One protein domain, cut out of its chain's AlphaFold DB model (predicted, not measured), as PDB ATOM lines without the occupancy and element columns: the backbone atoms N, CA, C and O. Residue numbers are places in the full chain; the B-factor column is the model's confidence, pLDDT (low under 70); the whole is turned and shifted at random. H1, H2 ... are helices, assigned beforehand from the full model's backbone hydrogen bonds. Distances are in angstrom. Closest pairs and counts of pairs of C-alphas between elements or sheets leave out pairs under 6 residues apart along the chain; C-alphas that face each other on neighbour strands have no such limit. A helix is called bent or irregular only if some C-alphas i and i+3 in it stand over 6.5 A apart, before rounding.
ATOM      1  N   VAL A 326      36.174  38.584   2.584       89.62
ATOM      2  CA  VAL A 326      34.866  39.254   2.622       89.62
ATOM      3  C   VAL A 326      33.790  38.403   1.942       89.62
ATOM      4  O   VAL A 326      32.683  38.266   2.445       89.62
ATOM      5  N   GLN A 327      34.112  37.746   0.827       92.88
ATOM      6  CA  GLN A 327      33.156  36.866   0.148       92.88
ATOM      7  C   GLN A 327      32.802  35.632   0.998       92.88
ATOM      8  O   GLN A 327      31.642  35.219   1.040       92.88
ATOM      9  N   LYS A 328      33.779  35.051   1.707       92.94
ATOM     10  CA  LYS A 328      33.560  33.915   2.614       92.94
ATOM     11  C   LYS A 328      32.751  34.318   3.844       92.94
ATOM     12  O   LYS A 328      31.815  33.596   4.188       92.94
ATOM     13  N   THR A 329      33.056  35.461   4.460       90.69
ATOM     14  CA  THR A 329      32.293  35.966   5.609       90.69
ATOM     15  C   THR A 329      30.868  36.317   5.200       90.69
ATOM     16  O   THR A 329      29.932  35.846   5.838       90.69
ATOM     17  N   LEU A 330      30.662  37.005   4.073       94.12
ATOM     18  CA  LEU A 330      29.320  37.274   3.544       94.12
ATOM     19  C   LEU A 330      28.546  35.983   3.245       94.12
ATOM     20  O   LEU A 330      27.352  35.904   3.520       94.12
ATOM     21  N   LYS A 331      29.205  34.941   2.726       96.31
ATOM     22  CA  LYS A 331      28.566  33.635   2.495       96.31
ATOM     23  C   LYS A 331      28.155  32.952   3.805       96.31
ATOM     24  O   LYS A 331      27.094  32.332   3.846       96.31
ATOM     25  N   GLN A 332      28.965  33.058   4.856       94.25
ATOM     26  CA  GLN A 332      28.632  32.533   6.186       94.25
ATOM     27  C   GLN A 332      27.481  33.312   6.822       94.25
ATOM     28  O   GLN A 332      26.507  32.701   7.252       94.25
ATOM     29  N   VAL A 333      27.539  34.645   6.786       93.25
ATOM     30  CA  VAL A 333      26.474  35.523   7.287       93.25
ATOM     31  C   VAL A 333      25.162  35.249   6.556       93.25
ATOM     32  O   VAL A 333      24.135  35.098   7.203       93.25
ATOM     33  N   LYS A 334      25.176  35.075   5.228       95.81
ATOM     34  CA  LYS A 334      23.970  34.715   4.458       95.81
ATOM     35  C   LYS A 334      23.378  33.363   4.863       95.81
ATOM     36  O   LYS A 334      22.159  33.233   4.927       95.81
ATOM     37  N   ARG A 335      24.217  32.353   5.130       95.69
ATOM     38  CA  ARG A 335      23.743  31.048   5.631       95.69
ATOM     39  C   ARG A 335      23.105  31.193   7.008       95.69
ATOM     40  O   ARG A 335      22.003  30.696   7.197       95.69
ATOM     41  N   LEU A 336      23.753  31.943   7.898       93.31
ATOM     42  CA  LEU A 336      23.243  32.238   9.231       93.31
ATOM     43  C   LEU A 336      21.899  32.971   9.166       93.31
ATOM     44  O   LEU A 336      20.959  32.556   9.822       93.31
ATOM     45  N   TRP A 337      21.779  34.003   8.328       94.00
ATOM     46  CA  TRP A 337      20.528  34.740   8.128       94.00
ATOM     47  C   TRP A 337      19.399  33.844   7.633       94.00
ATOM     48  O   TRP A 337      18.282  33.940   8.125       94.00
ATOM     49  N   ARG A 338      19.677  32.946   6.685       95.56
ATOM     50  CA  ARG A 338      18.668  32.009   6.186       95.56
ATOM     51  C   ARG A 338      18.193  31.053   7.283       95.56
ATOM     52  O   ARG A 338      16.994  30.818   7.399       95.56
ATOM     53  N   ASP A 339      19.118  30.532   8.083       93.62
ATOM     54  CA  ASP A 339      18.793  29.626   9.187       93.62
ATOM     55  C   ASP A 339      18.057  30.379  10.313       93.62
ATOM     56  O   ASP A 339      17.086  29.867  10.870       93.62
ATOM     57  N   LEU A 340      18.438  31.634  10.570       91.44
ATOM     58  CA  LEU A 340      17.779  32.525  11.520       91.44
ATOM     59  C   LEU A 340      16.344  32.847  11.095       91.44
ATOM     60  O   LEU A 340      15.436  32.749  11.908       91.44
ATOM     61  N   VAL A 341      16.122  33.184   9.821       93.88
ATOM     62  CA  VAL A 341      14.784  33.468   9.275       93.88
ATOM     63  C   VAL A 341      13.908  32.219   9.322       93.88
ATOM     64  O   VAL A 341      12.740  32.296   9.701       93.88
ATOM     65  N   TYR A 342      14.466  31.050   8.994       96.31
ATOM     66  CA  TYR A 342      13.745  29.785   9.119       96.31
ATOM     67  C   TYR A 342      13.339  29.504  10.574       96.31
ATOM     68  O   TYR A 342      12.202  29.114  10.833       96.31
ATOM     69  N   TYR A 343      14.236  29.759  11.529       93.81
ATOM     70  CA  TYR A 343      13.951  29.595  12.953       93.81
ATOM     71  C   TYR A 343      12.967  30.653  13.480       93.81
ATOM     72  O   TYR A 343      12.084  30.329  14.273       93.81
ATOM     73  N   ALA A 344      13.040  31.888  12.978       94.56
ATOM     74  CA  ALA A 344      12.143  32.986  13.337       94.56
ATOM     75  C   ALA A 344      10.694  32.692  12.944       94.56
ATOM     76  O   ALA A 344       9.787  33.007  13.706       94.56
ATOM     77  N   LYS A 345      10.468  32.020  11.805       95.50
ATOM     78  CA  LYS A 345       9.121  31.575  11.405       95.50
ATOM     79  C   LYS A 345       8.492  30.609  12.408       95.50
ATOM     80  O   LYS A 345       7.272  30.556  12.498       95.50
ATOM     81  N   LYS A 346       9.306  29.830  13.126       96.12
ATOM     82  CA  LYS A 346       8.825  28.856  14.110       96.12
ATOM     83  C   LYS A 346       8.735  29.454  15.517       96.12
ATOM     84  O   LYS A 346       7.789  29.158  16.234       96.12
ATOM     85  N   HIS A 347       9.696  30.298  15.900       95.75
ATOM     86  CA  HIS A 347       9.759  30.949  17.214       95.75
ATOM     87  C   HIS A 347      10.330  32.375  17.104       95.75
ATOM     88  O   HIS A 347      11.522  32.583  17.364       95.75
ATOM     89  N   PRO A 348       9.508  33.379  16.748       91.88
ATOM     90  CA  PRO A 348       9.998  34.735  16.492       91.88
ATOM     91  C   PRO A 348      10.591  35.377  17.753       91.88
ATOM     92  O   PRO A 348      11.653  35.991  17.698       91.88
ATOM     93  N   TYR A 349       9.977  35.136  18.912       94.44
ATOM     94  CA  TYR A 349      10.415  35.672  20.204       94.44
ATOM     95  C   TYR A 349      11.808  35.175  20.620       94.44
ATOM     96  O   TYR A 349      12.618  35.962  21.106       94.44
ATOM     97  N   LYS A 350      12.147  33.901  20.364       93.12
ATOM     98  CA  LYS A 350      13.479  33.356  20.684       93.12
ATOM     99  C   LYS A 350      14.574  33.953  19.806       93.12
ATOM    100  O   LYS A 350      15.667  34.207  20.293       93.12
ATOM    101  N   VAL A 351      14.292  34.194  18.524       93.00
ATOM    102  CA  VAL A 351      15.257  34.829  17.611       93.00
ATOM    103  C   VAL A 351      15.516  36.271  18.003       93.00
ATOM    104  O   VAL A 351      16.667  36.697  18.039       93.00
ATOM    105  N   VAL A 352      14.454  37.009  18.324       87.69
ATOM    106  CA  VAL A 352      14.562  38.386  18.805       87.69
ATOM    107  C   VAL A 352      15.390  38.415  20.093       87.69
ATOM    108  O   VAL A 352      16.374  39.144  20.163       87.69
ATOM    109  N   ALA A 353      15.105  37.553  21.069       88.62
ATOM    110  CA  ALA A 353      15.896  37.479  22.299       88.62
ATOM    111  C   ALA A 353      17.355  37.023  22.073       88.62
ATOM    112  O   ALA A 353      18.259  37.483  22.757       88.62
ATOM    113  N   LEU A 354      17.623  36.145  21.103       89.62
ATOM    114  CA  LEU A 354      18.985  35.662  20.843       89.62
ATOM    115  C   LEU A 354      19.821  36.680  20.061       89.62
ATOM    116  O   LEU A 354      21.022  36.776  20.272       89.62
ATOM    117  N   VAL A 355      19.210  37.438  19.151       88.50
ATOM    118  CA  VAL A 355      19.939  38.334  18.240       88.50
ATOM    119  C   VAL A 355      19.795  39.790  18.640       88.50
ATOM    120  O   VAL A 355      20.789  40.498  18.740       88.50
ATOM    121  N   ILE A 356      18.573  40.258  18.868       84.94
ATOM    122  CA  ILE A 356      18.309  41.673  19.126       84.94
ATOM    123  C   ILE A 356      18.765  42.050  20.536       84.94
ATOM    124  O   ILE A 356      19.411  43.080  20.693       84.94
ATOM    125  N   MET A 357      18.536  41.194  21.536       88.25
ATOM    126  CA  MET A 357      18.952  41.468  22.919       88.25
ATOM    127  C   MET A 357      20.476  41.647  23.046       88.25
ATOM    128  O   MET A 357      20.891  42.703  23.501       88.25
ATOM    129  N   PRO A 358      21.352  40.755  22.542       83.31
ATOM    130  CA  PRO A 358      22.800  40.985  22.614       83.31
ATOM    131  C   PRO A 358      23.289  42.178  21.788       83.31
ATOM    132  O   PRO A 358      24.299  42.783  22.133       83.31
ATOM    133  N   LEU A 359      22.599  42.535  20.700       84.06
ATOM    134  CA  LEU A 359      22.968  43.696  19.882       84.06
ATOM    135  C   LEU A 359      22.581  45.024  20.545       84.06
ATOM    136  O   LEU A 359      23.319  46.004  20.404       84.06
ATOM    137  N   ILE A 360      21.455  45.048  21.265       81.44
ATOM    138  CA  ILE A 360      21.010  46.191  22.068       81.44
ATOM    139  C   ILE A 360      21.844  46.273  23.352       81.44
ATOM    140  O   ILE A 360      22.518  47.275  23.575       81.44
ATOM    141  N   THR A 361      21.868  45.203  24.149       77.50
ATOM    142  CA  THR A 361      22.563  45.132  25.444       77.50
ATOM    143  C   THR A 361      24.079  45.222  25.293       77.50
ATOM    144  O   THR A 361      24.749  45.835  26.114       77.50
ATOM    145  N   GLY A 362      24.646  44.681  24.213       81.75
ATOM    146  CA  GLY A 362      26.082  44.768  23.934       81.75
ATOM    147  C   GLY A 362      26.548  46.132  23.417       81.75
ATOM    148  O   GLY A 362      27.730  46.281  23.118       81.75
ATOM    149  N   GLY A 363      25.646  47.108  23.231       80.94
ATOM    150  CA  GLY A 363      25.990  48.442  22.721       80.94
ATOM    151  C   GLY A 363      26.555  48.439  21.295       80.94
ATOM    152  O   GLY A 363      27.064  49.447  20.808       80.94
ATOM    153  N   PHE A 364      26.477  47.309  20.588       81.88
ATOM    154  CA  PHE A 364      26.967  47.218  19.219       81.88
ATOM    155  C   PHE A 364      26.088  48.039  18.279       81.88
ATOM    156  O   PHE A 364      26.591  48.701  17.372       81.88
ATOM    157  N   LEU A 365      24.776  48.047  18.529       81.00
ATOM    158  CA  LEU A 365      23.837  48.854  17.765       81.00
ATOM    159  C   LEU A 365      24.137  50.352  17.929       81.00
ATOM    160  O   LEU A 365      24.261  51.060  16.934       81.00
ATOM    161  N   THR A 366      24.350  50.829  19.158       77.19
ATOM    162  CA  THR A 366      24.671  52.243  19.421       77.19
ATOM    163  C   THR A 366      26.027  52.635  18.838       77.19
ATOM    164  O   THR A 366      26.141  53.691  18.217       77.19
ATOM    165  N   ALA A 367      27.034  51.762  18.932       81.19
ATOM    166  CA  ALA A 367      28.344  51.983  18.323       81.19
ATOM    167  C   ALA A 367      28.275  52.060  16.790       81.19
ATOM    168  O   ALA A 367      28.961  52.884  16.186       81.19
ATOM    169  N   LEU A 368      27.441  51.234  16.145       82.81
ATOM    170  CA  LEU A 368      27.229  51.308  14.700       82.81
ATOM    171  C   LEU A 368      26.545  52.613  14.297       82.81
ATOM    172  O   LEU A 368      27.017  53.266  13.370       82.81
ATOM    173  N   LEU A 369      25.488  53.021  15.000       78.00
ATOM    174  CA  LEU A 369      24.805  54.286  14.714       78.00
ATOM    175  C   LEU A 369      25.729  55.492  14.916       78.00
ATOM    176  O   LEU A 369      25.811  56.351  14.036       78.00
ATOM    177  N   ALA A 370      26.532  55.487  15.982       81.25
ATOM    178  CA  ALA A 370      27.570  56.491  16.198       81.25
ATOM    179  C   ALA A 370      28.589  56.524  15.048       81.25
ATOM    180  O   ALA A 370      28.994  57.595  14.600       81.25
ATOM    181  N   ARG A 371      28.976  55.354  14.521       82.19
ATOM    182  CA  ARG A 371      29.964  55.255  13.439       82.19
ATOM    183  C   ARG A 371      29.419  55.668  12.073       82.19
ATOM    184  O   ARG A 371      30.187  56.153  11.249       82.19
ATOM    185  N   PHE A 372      28.123  55.490  11.834       83.69
ATOM    186  CA  PHE A 372      27.459  55.956  10.616       83.69
ATOM    187  C   PHE A 372      27.026  57.427  10.691       83.69
ATOM    188  O   PHE A 372      26.461  57.933   9.727       83.69
ATOM    189  N   GLY A 373      27.272  58.122  11.812       79.31
ATOM    190  CA  GLY A 373      26.850  59.514  12.009       79.31
ATOM    191  C   GLY A 373      25.329  59.693  12.069       79.31
ATOM    192  O   GLY A 373      24.836  60.812  12.194       79.31
ATOM    193  N   LEU A 374      24.581  58.589  12.011       78.00
ATOM    194  CA  LEU A 374      23.142  58.553  12.191       78.00
ATOM    195  C   LEU A 374      22.896  58.580  13.692       78.00
ATOM    196  O   LEU A 374      22.865  57.543  14.353       78.00
ATOM    197  N   ARG A 375      22.767  59.793  14.239       71.88
ATOM    198  CA  ARG A 375      22.235  59.981  15.589       71.88
ATOM    199  C   ARG A 375      20.912  59.228  15.675       71.88
ATOM    200  O   ARG A 375      20.062  59.377  14.795       71.88
ATOM    201  N   LEU A 376      20.774  58.386  16.698       69.00
ATOM    202  CA  LEU A 376      19.509  57.724  16.978       69.00
ATOM    203  C   LEU A 376      18.444  58.823  17.075       69.00
ATOM    204  O   LEU A 376      18.653  59.804  17.791       69.00
ATOM    205  N   PRO A 377      17.328  58.719  16.335       66.50
ATOM    206  CA  PRO A 377      16.252  59.683  16.451       66.50
ATOM    207  C   PRO A 377      15.865  59.814  17.933       66.50
ATOM    208  O   PRO A 377      15.647  58.785  18.581       66.50
ATOM    209  N   PRO A 378      15.751  61.034  18.488       71.12
ATOM    210  CA  PRO A 378      15.594  61.261  19.929       71.12
ATOM    211  C   PRO A 378      14.321  60.641  20.537       71.12
ATOM    212  O   PRO A 378      14.157  60.626  21.757       71.12
ATOM    213  N   GLY A 379      13.396  60.131  19.718       71.81
ATOM    214  CA  GLY A 379      12.274  59.308  20.182       71.81
ATOM    215  C   GLY A 379      12.705  57.906  20.631       71.81
ATOM    216  O   GLY A 379      12.235  57.410  21.652       71.81
ATOM    217  N   ILE A 380      13.656  57.294  19.923       66.12
ATOM    218  CA  ILE A 380      14.167  55.955  20.232       66.12
ATOM    219  C   ILE A 380      15.185  56.028  21.370       66.12
ATOM    220  O   ILE A 380      15.183  55.151  22.222       66.12
ATOM    221  N   GLU A 381      15.997  57.086  21.452       72.75
ATOM    222  CA  GLU A 381      16.871  57.304  22.617       72.75
ATOM    223  C   GLU A 381      16.067  57.450  23.910       72.75
ATOM    224  O   GLU A 381      16.475  56.923  24.938       72.75
ATOM    225  N   ARG A 382      14.892  58.091  23.866       70.75
ATOM    226  CA  ARG A 382      14.007  58.189  25.033       70.75
ATOM    227  C   ARG A 382      13.331  56.859  25.356       70.75
ATOM    228  O   ARG A 382      13.342  56.454  26.510       70.75
ATOM    229  N   MET A 383      12.819  56.127  24.367       64.38
ATOM    230  CA  MET A 383      12.186  54.823  24.621       64.38
ATOM    231  C   MET A 383      13.178  53.723  25.015       64.38
ATOM    232  O   MET A 383      12.880  52.932  25.904       64.38
ATOM    233  N   ILE A 384      14.363  53.670  24.402       67.75
ATOM    234  CA  ILE A 384      15.432  52.729  24.767       67.75
ATOM    235  C   ILE A 384      16.145  53.202  26.031       67.75
ATOM    236  O   ILE A 384      16.512  52.369  26.839       67.75
ATOM    237  N   GLY A 385      16.299  54.504  26.267       63.28
ATOM    238  CA  GLY A 385      16.858  55.026  27.517       63.28
ATOM    239  C   GLY A 385      15.975  54.720  28.726       63.28
ATOM    240  O   GLY A 385      16.485  54.316  29.765       63.28
ATOM    241  N   ILE A 386      14.650  54.830  28.580       62.59
ATOM    242  CA  ILE A 386      13.676  54.481  29.628       62.59
ATOM    243  C   ILE A 386      13.503  52.955  29.725       62.59
ATOM    244  O   ILE A 386      13.491  52.400  30.821       62.59
ATOM    245  N   GLY A 387      13.426  52.258  28.587       53.03
ATOM    246  CA  GLY A 387      13.252  50.806  28.520       53.03
ATOM    247  C   GLY A 387      14.492  50.016  28.934       53.03
ATOM    248  O   GLY A 387      14.356  48.994  29.592       53.03
ATOM    249  N   ALA A 388      15.700  50.495  28.631       55.97
ATOM    250  CA  ALA A 388      16.934  49.932  29.169       55.97
ATOM    251  C   ALA A 388      16.996  50.157  30.681       55.97
ATOM    252  O   ALA A 388      17.282  49.208  31.391       55.97
ATOM    253  N   LYS A 389      16.607  51.338  31.190       54.31
ATOM    254  CA  LYS A 389      16.515  51.589  32.641       54.31
ATOM    255  C   LYS A 389      15.559  50.641  33.374       54.31
ATOM    256  O   LYS A 389      15.822  50.306  34.521       54.31
ATOM    257  N   ALA A 390      14.470  50.220  32.731       53.88
ATOM    258  CA  ALA A 390      13.473  49.335  33.337       53.88
ATOM    259  C   ALA A 390      13.725  47.834  33.078       53.88
ATOM    260  O   ALA A 390      13.376  47.006  33.914       53.88
ATOM    261  N   ALA A 391      14.313  47.469  31.933       48.50
ATOM    262  CA  ALA A 391      14.533  46.076  31.533       48.50
ATOM    263  C   ALA A 391      15.950  45.566  31.840       48.50
ATOM    264  O   ALA A 391      16.137  44.355  31.957       48.50
ATOM    265  N   SER A 392      16.945  46.447  32.006       49.97
ATOM    266  CA  SER A 392      18.229  46.070  32.600       49.97
ATOM    267  C   SER A 392      18.070  46.051  34.118       49.97
ATOM    268  O   SER A 392      18.518  46.951  34.822       49.97
ATOM    269  N   GLY A 393      17.438  45.001  34.639       47.72
ATOM    270  CA  GLY A 393      17.428  44.677  36.070       47.72
ATOM    271  C   GLY A 393      18.817  44.358  36.651       47.72
ATOM    272  O   GLY A 393      18.905  43.793  37.734       47.72
ATOM    273  N   ASP A 394      19.896  44.714  35.950       46.03
ATOM    274  CA  ASP A 394      21.257  44.672  36.453       46.03
ATOM    275  C   ASP A 394      21.521  45.967  37.226       46.03
ATOM    276  O   ASP A 394      21.822  47.030  36.677       46.03
ATOM    277  N   SER A 395      21.451  45.845  38.546       47.97
ATOM    278  CA  SER A 395      21.819  46.824  39.577       47.97
ATOM    279  C   SER A 395      23.189  47.507  39.381       47.97
ATOM    280  O   SER A 395      23.483  48.505  40.033       47.97
ATOM    281  N   ILE A 396      24.010  47.044  38.436       49.22
ATOM    282  CA  ILE A 396      25.296  47.636  38.043       49.22
ATOM    283  C   ILE A 396      25.142  48.940  37.234       49.22
ATOM    284  O   ILE A 396      26.015  49.807  37.311       49.22
ATOM    285  N   GLY A 397      24.031  49.143  36.515       48.81
ATOM    286  CA  GLY A 397      23.763  50.403  35.802       48.81
ATOM    287  C   GLY A 397      23.410  51.568  36.735       48.81
ATOM    288  O   GLY A 397      23.825  52.703  36.502       48.81
ATOM    289  N   LEU A 398      22.714  51.274  37.839       53.84
ATOM    290  CA  LEU A 398      22.354  52.265  38.855       53.84
ATOM    291  C   LEU A 398      23.551  52.674  39.709       53.84
ATOM    292  O   LEU A 398      23.662  53.844  40.050       53.84
ATOM    293  N   VAL A 399      24.483  51.762  40.000       52.97
ATOM    294  CA  VAL A 399      25.717  52.121  40.717       52.97
ATOM    295  C   VAL A 399      26.625  52.983  39.838       52.97
ATOM    296  O   VAL A 399      27.217  53.927  40.340       52.97
ATOM    297  N   GLY A 400      26.694  52.753  38.523       54.47
ATOM    298  CA  GLY A 400      27.460  53.616  37.613       54.47
ATOM    299  C   GLY A 400      26.888  55.034  37.467       54.47
ATOM    300  O   GLY A 400      27.648  56.000  37.414       54.47
ATOM    301  N   GLU A 401      25.560  55.179  37.434       53.00
ATOM    302  CA  GLU A 401      24.879  56.483  37.371       53.00
ATOM    303  C   GLU A 401      24.867  57.186  38.737       53.00
ATOM    304  O   GLU A 401      25.132  58.385  38.811       53.00
ATOM    305  N   ALA A 402      24.676  56.442  39.830       55.12
ATOM    306  CA  ALA A 402      24.773  56.956  41.190       55.12
ATOM    307  C   ALA A 402      26.214  57.301  41.571       55.12
ATOM    308  O   ALA A 402      26.402  58.299  42.229       55.12
TER     309      ALA A 402
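This is residues 326 to 402 of the 462 residues of an uncharacterized protein of Colletotrichum incanum (UniProt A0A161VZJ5). Look for an open zigzag of five helices strung along the chain, with few contacts and no packed core. The long H1 meets H2 in a corner like a V, H2 leads through the middle into H3, H4 turns back after H3, and the short H5 ends the zigzag far from H1. Residues 326 to 339 of H1 stick out, and so do residues 367 to 373, of which 367 to 371 belong to H3. The printed part has 77 residues with five named helices, in the order H1 H2 H3 H4 H5, and no named strand; its class is all helix. It is loose, with a radius of gyration of the C-alphas of 15.7 A and spans of 45 by 31 by 23 A.

Start at H1, residues 326 to 346, the longest helix. It touches H2, residues 348 to 361, with residues 340 to 344 alone, and H2 touches it with residues 350 to 351 alone; the closest C-alphas, those of Ala 344 and Val 351, are 5.6 A apart. The two run opposite ways at a steep tilt of 48 degrees. Farther on, H2 and H3, residues 364 to 371, are close but not clearly touching, with the C-alphas of Leu 359 and Leu 365 closest at 5.6 A; they run the same way at a steep tilt of 52 degrees. H4, residues 378 to 391, is apart from H3, and only just apart from H2, at 8.3 A. H4 and H5, residues 396 to 402, are close but not clearly touching: the C-alphas of Lys 389 and Gly 397 are closest at 8.0 A, and the helices run opposite ways at a steep tilt of 64 degrees. In H3, H4 and H5 every O i to N i+4 pair is within hydrogen-bond range; in H1 it is 16 of 17 and in H2 8 of 10.

Find C-alpha 326 at (34.866, 39.254, 2.622); from there H1 runs 30.3 A to C-alpha 346. H2 begins at C-alpha 348, at (9.998, 34.735, 16.492), and is 18.6 A long; it is neither bent nor irregular, but only just: C-alphas 354 and 357 are 6.2 A apart. H3 is 10.3 A long, H4 19.1 A and H5 9.9 A, ending at C-alpha 402, at (24.773, 56.956, 41.190).

The two C-alphas farthest apart, those of Gln 327 and Ala 402, are 46.5 A from each other. The printed part has no cut. The links H1 to H2, H2 to H3 and H4 to H5 are tight, H3 to H4 is short, and no link is long. Look at the B-factor column for pLDDT: residues 376 to 377, residue 380 and residues 383 to 402 of the model are under 70, and the mean of the printed part is 77.8.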